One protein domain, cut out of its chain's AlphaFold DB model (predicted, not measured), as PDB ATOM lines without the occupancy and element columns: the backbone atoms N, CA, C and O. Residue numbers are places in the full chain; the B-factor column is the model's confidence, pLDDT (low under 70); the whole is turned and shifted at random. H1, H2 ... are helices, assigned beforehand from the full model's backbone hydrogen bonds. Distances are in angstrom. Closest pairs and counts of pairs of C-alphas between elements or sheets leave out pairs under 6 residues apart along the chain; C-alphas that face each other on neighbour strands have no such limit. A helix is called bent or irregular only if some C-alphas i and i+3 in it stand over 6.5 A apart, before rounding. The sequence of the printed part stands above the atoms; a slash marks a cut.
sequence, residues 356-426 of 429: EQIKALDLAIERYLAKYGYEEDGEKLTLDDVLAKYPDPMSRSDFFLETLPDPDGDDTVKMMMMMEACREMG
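This is residues 356 to 426 of the 429 residues of the protein "Hypothetical protein" of Micromonas pusilla (UniProt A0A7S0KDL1). The long helix H1 and helix H4 make a V, closest near the first and last printed residues, with the short helix H2 on the side of H1 away from H4 and H3 packed beside H1 on a third side. The link from H1 to H2 makes a loop, residues 373 to 382, whose tip reaches one end of the longest axis. The printed part has 71 residues with four named helices, H1, H2, H3, H4 in chain order, and no named strand: all helix. It is compact, radius of gyration of the C-alphas 11.4 A, and spans 36 by 28 by 18 A.

H1, residues 356 to 372, begins at C-alpha (122.016, 131.733, 127.637) and is 24.2 A long. H2 is residues 383 to 389, 9.9 A. H3, residues 393 to 403, 14.5 A, is neither bent nor irregular, but only just: C-alphas 400 and 403 are 6.0 A apart. H4, residues 412 to 425, 19.9 A, ends at C-alpha (120.808, 137.406, 125.353).

H1 is the hub, touching three helices. With residues 362 to 369 alone it touches H2, closest C-alphas Glu 366 and Leu 383, 5.4 A, at a steep tilt of 69 degrees, only just short of about perpendicular. With residues 358 to 365 alone it touches H3, closest C-alphas Ile 358 and Pro 393, 6.2 A, at a shallow tilt of 30 degrees, the same way. It touches H4, closest C-alphas Ala 360 and Ala 421, 4.7 A, at a steep tilt of 48 degrees, opposite ways. H2 and H4 are apart. In H1, H2, H3 and H4 every O i to N i+4 pair is within hydrogen-bond range.

The farthest C-alphas, Gly 378 and Gly 426, are 35.8 A apart. The printed part has no cut and no long link. Residues 407 to 410, 412, 422 and 426 have pLDDT under 70.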
ATOM      1  N   GLU A 356     121.910 130.390 128.210       78.75
ATOM      2  CA  GLU A 356     122.016 131.733 127.637       78.75
ATOM      3  C   GLU A 356     123.303 131.922 126.820       78.75
ATOM      4  O   GLU A 356     123.245 132.508 125.741       78.75
ATOM      5  N   GLN A 357     124.427 131.345 127.259       78.25
ATOM      6  CA  GLN A 357     125.691 131.361 126.513       78.25
ATOM      7  C   GLN A 357     125.619 130.475 125.265       78.25
ATOM      8  O   GLN A 357     126.089 130.868 124.202       78.25
ATOM      9  N   ILE A 358     124.946 129.321 125.349       85.50
ATOM     10  CA  ILE A 358     124.717 128.453 124.180       85.50
ATOM     11  C   ILE A 358     123.910 129.203 123.112       85.50
ATOM     12  O   ILE A 358     124.251 129.174 121.932       85.50
ATOM     13  N   LYS A 359     122.852 129.908 123.526       86.12
ATOM     14  CA  LYS A 359     122.034 130.704 122.604       86.12
ATOM     15  C   LYS A 359     122.798 131.892 122.021       86.12
ATOM     16  O   LYS A 359     122.558 132.240 120.869       86.12
ATOM     17  N   ALA A 360     123.687 132.510 122.797       84.69
ATOM     18  CA  ALA A 360     124.550 133.580 122.310       84.69
ATOM     19  C   ALA A 360     125.537 133.068 121.248       84.69
ATOM     20  O   ALA A 360     125.626 133.657 120.173       84.69
ATOM     21  N   LEU A 361     126.188 131.926 121.491       88.88
ATOM     22  CA  LEU A 361     127.050 131.252 120.516       88.88
ATOM     23  C   LEU A 361     126.294 130.929 119.215       88.88
ATOM     24  O   LEU A 361     126.771 131.254 118.129       88.88
ATOM     25  N   ASP A 362     125.088 130.366 119.310       91.81
ATOM     26  CA  ASP A 362     124.267 130.050 118.133       91.81
ATOM     27  C   ASP A 362     123.879 131.300 117.334       91.81
ATOM     28  O   ASP A 362     123.946 131.307 116.103       91.81
ATOM     29  N   LEU A 363     123.524 132.384 118.028       87.94
ATOM     30  CA  LEU A 363     123.197 133.666 117.407       87.94
ATOM     31  C   LEU A 363     124.421 134.300 116.726       87.94
ATOM     32  O   LEU A 363     124.296 134.873 115.641       87.94
ATOM     33  N   ALA A 364     125.604 134.188 117.333       87.06
ATOM     34  CA  ALA A 364     126.855 134.661 116.749       87.06
ATOM     35  C   ALA A 364     127.195 133.888 115.462       87.06
ATOM     36  O   ALA A 364     127.464 134.508 114.429       87.06
ATOM     37  N   ILE A 365     127.082 132.553 115.482       89.81
ATOM     38  CA  ILE A 365     127.271 131.688 114.306       89.81
ATOM     39  C   ILE A 365     126.280 132.055 113.193       89.81
ATOM     40  O   ILE A 365     126.679 132.222 112.038       89.81
ATOM     41  N   GLU A 366     124.994 132.220 113.516       90.75
ATOM     42  CA  GLU A 366     123.962 132.580 112.538       90.75
ATOM     43  C   GLU A 366     124.291 133.896 111.825       90.75
ATOM     44  O   GLU A 366     124.242 133.985 110.594       90.75
ATOM     45  N   ARG A 367     124.669 134.922 112.598       85.31
ATOM     46  CA  ARG A 367     125.037 136.244 112.073       85.31
ATOM     47  C   ARG A 367     126.275 136.180 111.202       85.31
ATOM     48  O   ARG A 367     126.304 136.814 110.145       85.31
ATOM     49  N   TYR A 368     127.265 135.406 111.625       88.56
ATOM     50  CA  TYR A 368     128.488 135.216 110.869       88.56
ATOM     51  C   TYR A 368     128.204 134.607 109.496       88.56
ATOM     52  O   TYR A 368     128.569 135.181 108.467       88.56
ATOM     53  N   LEU A 369     127.473 133.489 109.467       87.44
ATOM     54  CA  LEU A 369     127.095 132.803 108.231       87.44
ATOM     55  C   LEU A 369     126.225 133.688 107.329       87.44
ATOM     56  O   LEU A 369     126.401 133.688 106.111       87.44
ATOM     57  N   ALA A 370     125.321 134.487 107.901       82.44
ATOM     58  CA  ALA A 370     124.489 135.413 107.137       82.44
ATOM     59  C   ALA A 370     125.291 136.570 106.515       82.44
ATOM     60  O   ALA A 370     124.977 137.005 105.403       82.44
ATOM     61  N   LYS A 371     126.303 137.081 107.226       80.81
ATOM     62  CA  LYS A 371     127.078 138.260 106.819       80.81
ATOM     63  C   LYS A 371     128.211 137.913 105.855       80.81
ATOM     64  O   LYS A 371     128.356 138.587 104.838       80.81
ATOM     65  N   TYR A 372     128.990 136.883 106.167       80.00
ATOM     66  CA  TYR A 372     130.202 136.537 105.420       80.00
ATOM     67  C   TYR A 372     130.009 135.323 104.516       80.00
ATOM     68  O   TYR A 372     130.655 135.213 103.475       80.00
ATOM     69  N   GLY A 373     129.054 134.454 104.852       82.38
ATOM     70  CA  GLY A 373     128.904 133.167 104.196       82.38
ATOM     71  C   GLY A 373     130.063 132.229 104.523       82.38
ATOM     72  O   GLY A 373     131.181 132.637 104.821       82.38
ATOM     73  N   TYR A 374     129.789 130.936 104.452       83.69
ATOM     74  CA  TYR A 374     130.813 129.909 104.510       83.69
ATOM     75  C   TYR A 374     130.355 128.747 103.637       83.69
ATOM     76  O   TYR A 374     129.184 128.363 103.689       83.69
ATOM     77  N   GLU A 375     131.246 128.250 102.785       85.94
ATOM     78  CA  GLU A 375     130.962 127.142 101.877       85.94
ATOM     79  C   GLU A 375     131.852 125.955 102.231       85.94
ATOM     80  O   GLU A 375     133.076 126.076 102.268       85.94
ATOM     81  N   GLU A 376     131.232 124.801 102.449       81.38
ATOM     82  CA  GLU A 376     131.919 123.521 102.609       81.38
ATOM     83  C   GLU A 376     131.439 122.599 101.490       81.38
ATOM     84  O   GLU A 376     130.249 122.543 101.184       81.38
ATOM     85  N   ASP A 377     132.372 121.947 100.796       84.56
ATOM     86  CA  ASP A 377     132.082 121.110  99.621       84.56
ATOM     87  C   ASP A 377     131.261 121.806  98.507       84.56
ATOM     88  O   ASP A 377     130.642 121.157  97.660       84.56
ATOM     89  N   GLY A 378     131.315 123.142  98.451       81.94
ATOM     90  CA  GLY A 378     130.612 123.961  97.459       81.94
ATOM     91  C   GLY A 378     129.141 124.241  97.784       81.94
ATOM     92  O   GLY A 378     128.418 124.730  96.914       81.94
ATOM     93  N   GLU A 379     128.691 123.948  99.007       84.88
ATOM     94  CA  GLU A 379     127.367 124.311  99.511       84.88
ATOM     95  C   GLU A 379     127.488 125.316 100.663       84.88
ATOM     96  O   GLU A 379     128.365 125.205 101.518       84.88
ATOM     97  N   LYS A 380     126.608 126.326 100.682       87.19
ATOM     98  CA  LYS A 380     126.574 127.320 101.761       87.19
ATOM     99  C   LYS A 380     126.021 126.696 103.032       87.19
ATOM    100  O   LYS A 380     124.882 126.235 103.023       87.19
ATOM    101  N   LEU A 381     126.790 126.770 104.110       88.88
ATOM    102  CA  LEU A 381     126.358 126.323 105.427       88.88
ATOM    103  C   LEU A 381     125.312 127.265 106.026       88.88
ATOM    104  O   LEU A 381     125.442 128.491 105.982       88.88
ATOM    105  N   THR A 382     124.285 126.668 106.625       91.94
ATOM    106  CA  THR A 382     123.309 127.338 107.490       91.94
ATOM    107  C   THR A 382     123.567 126.992 108.958       91.94
ATOM    108  O   THR A 382     124.291 126.042 109.257       91.94
ATOM    109  N   LEU A 383     122.952 127.731 109.890       90.44
ATOM    110  CA  LEU A 383     123.017 127.378 111.313       90.44
ATOM    111  C   LEU A 383     122.511 125.945 111.552       90.44
ATOM    112  O   LEU A 383     123.142 125.202 112.292       90.44
ATOM    113  N   ASP A 384     121.429 125.527 110.886       92.44
ATOM    114  CA  ASP A 384     120.881 124.169 111.023       92.44
ATOM    115  C   ASP A 384     121.898 123.087 110.613       92.44
ATOM    116  O   ASP A 384     121.975 122.037 111.256       92.44
ATOM    117  N   ASP A 385     122.713 123.351 109.587       91.25
ATOM    118  CA  ASP A 385     123.777 122.438 109.151       91.25
ATOM    119  C   ASP A 385     124.908 122.362 110.188       91.25
ATOM    120  O   ASP A 385     125.402 121.272 110.492       91.25
ATOM    121  N   VAL A 386     125.275 123.503 110.786       89.31
ATOM    122  CA  VAL A 386     126.265 123.574 111.874       89.31
ATOM    123  C   VAL A 386     125.764 122.823 113.107       89.31
ATOM    124  O   VAL A 386     126.482 121.970 113.617       89.31
ATOM    125  N   LEU A 387     124.524 123.060 113.545       90.00
ATOM    126  CA  LEU A 387     123.916 122.371 114.691       90.00
ATOM    127  C   LEU A 387     123.804 120.854 114.466       90.00
ATOM    128  O   LEU A 387     123.919 120.069 115.408       90.00
ATOM    129  N   ALA A 388     123.573 120.420 113.223       90.12
ATOM    130  CA  ALA A 388     123.521 119.002 112.879       90.12
ATOM    131  C   ALA A 388     124.906 118.334 112.898       90.12
ATOM    132  O   ALA A 388     125.009 117.151 113.236       90.12
ATOM    133  N   LYS A 389     125.959 119.071 112.523       88.00
ATOM    134  CA  LYS A 389     127.340 118.574 112.446       88.00
ATOM    135  C   LYS A 389     128.076 118.655 113.787       88.00
ATOM    136  O   LYS A 389     128.845 117.749 114.103       88.00
ATOM    137  N   TYR A 390     127.785 119.686 114.573       89.38
ATOM    138  CA  TYR A 390     128.385 120.002 115.868       89.38
ATOM    139  C   TYR A 390     127.260 120.124 116.910       89.38
ATOM    140  O   TYR A 390     126.752 121.213 117.172       89.38
ATOM    141  N   PRO A 391     126.758 118.996 117.443       83.81
ATOM    142  CA  PRO A 391     125.561 118.999 118.286       83.81
ATOM    143  C   PRO A 391     125.817 119.504 119.712       83.81
ATOM    144  O   PRO A 391     124.873 119.888 120.403       83.81
ATOM    145  N   ASP A 392     127.065 119.482 120.181       88.69
ATOM    146  CA  ASP A 392     127.441 119.974 121.503       88.69
ATOM    147  C   ASP A 392     127.949 121.432 121.443       88.69
ATOM    148  O   ASP A 392     128.419 121.889 120.402       88.69
ATOM    149  N   PRO A 393     127.791 122.230 122.516       82.12
ATOM    150  CA  PRO A 393     128.242 123.625 122.535       82.12
ATOM    151  C   PRO A 393     129.748 123.808 122.317       82.12
ATOM    152  O   PRO A 393     130.141 124.791 121.700       82.12
ATOM    153  N   MET A 394     130.576 122.872 122.789       80.44
ATOM    154  CA  MET A 394     132.030 123.010 122.696       80.44
ATOM    155  C   MET A 394     132.494 122.860 121.251       80.44
ATOM    156  O   MET A 394     133.133 123.756 120.719       80.44
ATOM    157  N   SER A 395     132.052 121.808 120.561       83.25
ATOM    158  CA  SER A 395     132.392 121.621 119.149       83.25
ATOM    159  C   SER A 395     131.847 122.735 118.245       83.25
ATOM    160  O   SER A 395     132.429 123.020 117.199       83.25
ATOM    161  N   ARG A 396     130.763 123.413 118.648       87.69
ATOM    162  CA  ARG A 396     130.276 124.637 117.984       87.69
ATOM    163  C   ARG A 396     131.167 125.842 118.245       87.69
ATOM    164  O   ARG A 396     131.380 126.626 117.324       87.69
ATOM    165  N   SER A 397     131.673 125.985 119.466       82.81
ATOM    166  CA  SER A 397     132.649 127.016 119.818       82.81
ATOM    167  C   SER A 397     133.933 126.829 119.014       82.81
ATOM    168  O   SER A 397     134.366 127.764 118.346       82.81
ATOM    169  N   ASP A 398     134.468 125.608 118.972       82.06
ATOM    170  CA  ASP A 398     135.667 125.268 118.198       82.06
ATOM    171  C   ASP A 398     135.443 125.522 116.703       82.06
ATOM    172  O   ASP A 398     136.272 126.120 116.021       82.06
ATOM    173  N   PHE A 399     134.273 125.150 116.173       85.25
ATOM    174  CA  PHE A 399     133.915 125.474 114.794       85.25
ATOM    175  C   PHE A 399     133.897 126.992 114.544       85.25
ATOM    176  O   PHE A 399     134.445 127.466 113.547       85.25
ATOM    177  N   PHE A 400     133.276 127.757 115.442       84.31
ATOM    178  CA  PHE A 400     133.144 129.203 115.302       84.31
ATOM    179  C   PHE A 400     134.493 129.925 115.385       84.31
ATOM    180  O   PHE A 400     134.761 130.804 114.567       84.31
ATOM    181  N   LEU A 401     135.343 129.534 116.335       78.81
ATOM    182  CA  LEU A 401     136.634 130.168 116.589       78.81
ATOM    183  C   LEU A 401     137.707 129.695 115.608       78.81
ATOM    184  O   LEU A 401     138.394 130.520 115.017       78.81
ATOM    185  N   GLU A 402     137.810 128.392 115.360       77.00
ATOM    186  CA  GLU A 402     138.957 127.822 114.650       77.00
ATOM    187  C   GLU A 402     138.674 127.509 113.178       77.00
ATOM    188  O   GLU A 402     139.583 127.526 112.350       77.00
ATOM    189  N   THR A 403     137.420 127.202 112.824       76.94
ATOM    190  CA  THR A 403     137.091 126.714 111.470       76.94
ATOM    191  C   THR A 403     136.566 127.811 110.551       76.94
ATOM    192  O   THR A 403     136.850 127.796 109.347       76.94
ATOM    193  N   LEU A 404     135.797 128.766 111.078       77.69
ATOM    194  CA  LEU A 404     135.322 129.885 110.272       77.69
ATOM    195  C   LEU A 404     136.499 130.819 109.922       77.69
ATOM    196  O   LEU A 404     137.256 131.214 110.806       77.69
ATOM    197  N   PRO A 405     136.693 131.173 108.640       74.88
ATOM    198  CA  PRO A 405     137.826 131.983 108.212       74.88
ATOM    199  C   PRO A 405     137.574 133.436 108.580       74.88
ATOM    200  O   PRO A 405     136.592 133.993 108.095       74.88
ATOM    201  N   ASP A 406     138.443 134.043 109.390       74.75
ATOM    202  CA  ASP A 406     138.264 135.441 109.777       74.75
ATOM    203  C   ASP A 406     138.440 136.369 108.557       74.75
ATOM    204  O   ASP A 406     139.472 136.290 107.880       74.75
ATOM    205  N   PRO A 407     137.447 137.216 108.228       63.19
ATOM    206  CA  PRO A 407     137.520 138.100 107.071       63.19
ATOM    207  C   PRO A 407     138.653 139.131 107.161       63.19
ATOM    208  O   PRO A 407     139.127 139.562 106.109       63.19
ATOM    209  N   ASP A 408     139.104 139.488 108.368       63.28
ATOM    210  CA  ASP A 408     140.122 140.520 108.598       63.28
ATOM    211  C   ASP A 408     141.485 139.932 109.024       63.28
ATOM    212  O   ASP A 408     142.452 140.666 109.221       63.28
ATOM    213  N   GLY A 409     141.598 138.599 109.102       58.69
ATOM    214  CA  GLY A 409     142.845 137.892 109.422       58.69
ATOM    215  C   GLY A 409     143.231 137.881 110.907       58.69
ATOM    216  O   GLY A 409     144.325 137.420 111.229       58.69
ATOM    217  N   ASP A 410     142.349 138.352 111.791       62.53
ATOM    218  CA  ASP A 410     142.484 138.327 113.253       62.53
ATOM    219  C   ASP A 410     141.110 138.058 113.882       62.53
ATOM    220  O   ASP A 410     140.133 138.651 113.442       62.53
ATOM    221  N   ASP A 411     141.032 137.235 114.936       70.81
ATOM    222  CA  ASP A 411     139.791 136.696 115.536       70.81
ATOM    223  C   ASP A 411     138.841 137.756 116.147       70.81
ATOM    224  O   ASP A 411     137.784 137.441 116.709       70.81
ATOM    225  N   THR A 412     139.185 139.037 116.008       69.06
ATOM    226  CA  THR A 412     138.432 140.200 116.473       69.06
ATOM    227  C   THR A 412     136.976 140.188 115.976       69.06
ATOM    228  O   THR A 412     136.066 140.458 116.764       69.06
ATOM    229  N   VAL A 413     136.698 139.824 114.716       71.69
ATOM    230  CA  VAL A 413     135.325 139.856 114.165       71.69
ATOM    231  C   VAL A 413     134.425 138.816 114.826       71.69
ATOM    232  O   VAL A 413     133.274 139.108 115.176       71.69
ATOM    233  N   LYS A 414     134.944 137.605 115.031       77.38
ATOM    234  CA  LYS A 414     134.218 136.519 115.699       77.38
ATOM    235  C   LYS A 414     133.960 136.858 117.163       77.38
ATOM    236  O   LYS A 414     132.833 136.698 117.636       77.38
ATOM    237  N   MET A 415     134.966 137.391 117.861       75.88
ATOM    238  CA  MET A 415     134.828 137.809 119.258       75.88
ATOM    239  C   MET A 415     133.802 138.935 119.422       75.88
ATOM    240  O   MET A 415     132.961 138.866 120.317       75.88
ATOM    241  N   MET A 416     133.792 139.927 118.528       71.50
ATOM    242  CA  MET A 416     132.785 140.992 118.545       71.50
ATOM    243  C   MET A 416     131.364 140.453 118.353       71.50
ATOM    244  O   MET A 416     130.451 140.847 119.078       71.50
ATOM    245  N   MET A 417     131.170 139.522 117.414       76.75
ATOM    246  CA  MET A 417     129.863 138.894 117.200       76.75
ATOM    247  C   MET A 417     129.398 138.090 118.416       76.75
ATOM    248  O   MET A 417     128.210 138.121 118.741       76.75
ATOM    249  N   MET A 418     130.324 137.419 119.106       79.69
ATOM    250  CA  MET A 418     130.029 136.720 120.355       79.69
ATOM    251  C   MET A 418     129.602 137.693 121.456       79.69
ATOM    252  O   MET A 418     128.553 137.507 122.066       79.69
ATOM    253  N   MET A 419     130.360 138.771 121.671       72.69
ATOM    254  CA  MET A 419     130.054 139.771 122.701       72.69
ATOM    255  C   MET A 419     128.708 140.463 122.455       72.69
ATOM    256  O   MET A 419     127.931 140.669 123.390       72.69
ATOM    257  N   GLU A 420     128.394 140.798 121.199       73.19
ATOM    258  CA  GLU A 420     127.090 141.352 120.827       73.19
ATOM    259  C   GLU A 420     125.950 140.369 121.112       73.19
ATOM    260  O   GLU A 420     124.909 140.770 121.641       73.19
ATOM    261  N   ALA A 421     126.145 139.088 120.794       73.00
ATOM    262  CA  ALA A 421     125.156 138.053 121.051       73.00
ATOM    263  C   ALA A 421     124.950 137.814 122.557       73.00
ATOM    264  O   ALA A 421     123.805 137.756 123.007       73.00
ATOM    265  N   CYS A 422     126.022 137.761 123.355       68.56
ATOM    266  CA  CYS A 422     125.938 137.639 124.813       68.56
ATOM    267  C   CYS A 422     125.178 138.819 125.428       68.56
ATOM    268  O   CYS A 422     124.248 138.623 126.214       68.56
ATOM    269  N   ARG A 423     125.485 140.050 124.993       73.62
ATOM    270  CA  ARG A 423     124.803 141.268 125.454       73.62
ATOM    271  C   ARG A 423     123.307 141.262 125.140       73.62
ATOM    272  O   ARG A 423     122.511 141.705 125.966       73.62
ATOM    273  N   GLU A 424     122.913 140.791 123.958       74.81
ATOM    274  CA  GLU A 424     121.502 140.714 123.557       74.81
ATOM    275  C   GLU A 424     120.735 139.641 124.334       74.81
ATOM    276  O   GLU A 424     119.579 139.849 124.706       74.81
ATOM    277  N   MET A 425     121.396 138.521 124.616       72.50
ATOM    278  CA  MET A 425     120.808 137.406 125.353       72.50
ATOM    279  C   MET A 425     120.839 137.605 126.872       72.50
ATOM    280  O   MET A 425     120.215 136.827 127.588       72.50
ATOM    281  N   GLY A 426     121.514 138.651 127.363       69.31
ATOM    282  CA  GLY A 426     121.715 138.888 128.792       69.31
ATOM    283  C   GLY A 426     122.680 137.894 129.443       69.31
ATOM    284  O   GLY A 426     122.672 137.774 130.663       69.31
TER     285      GLY A 426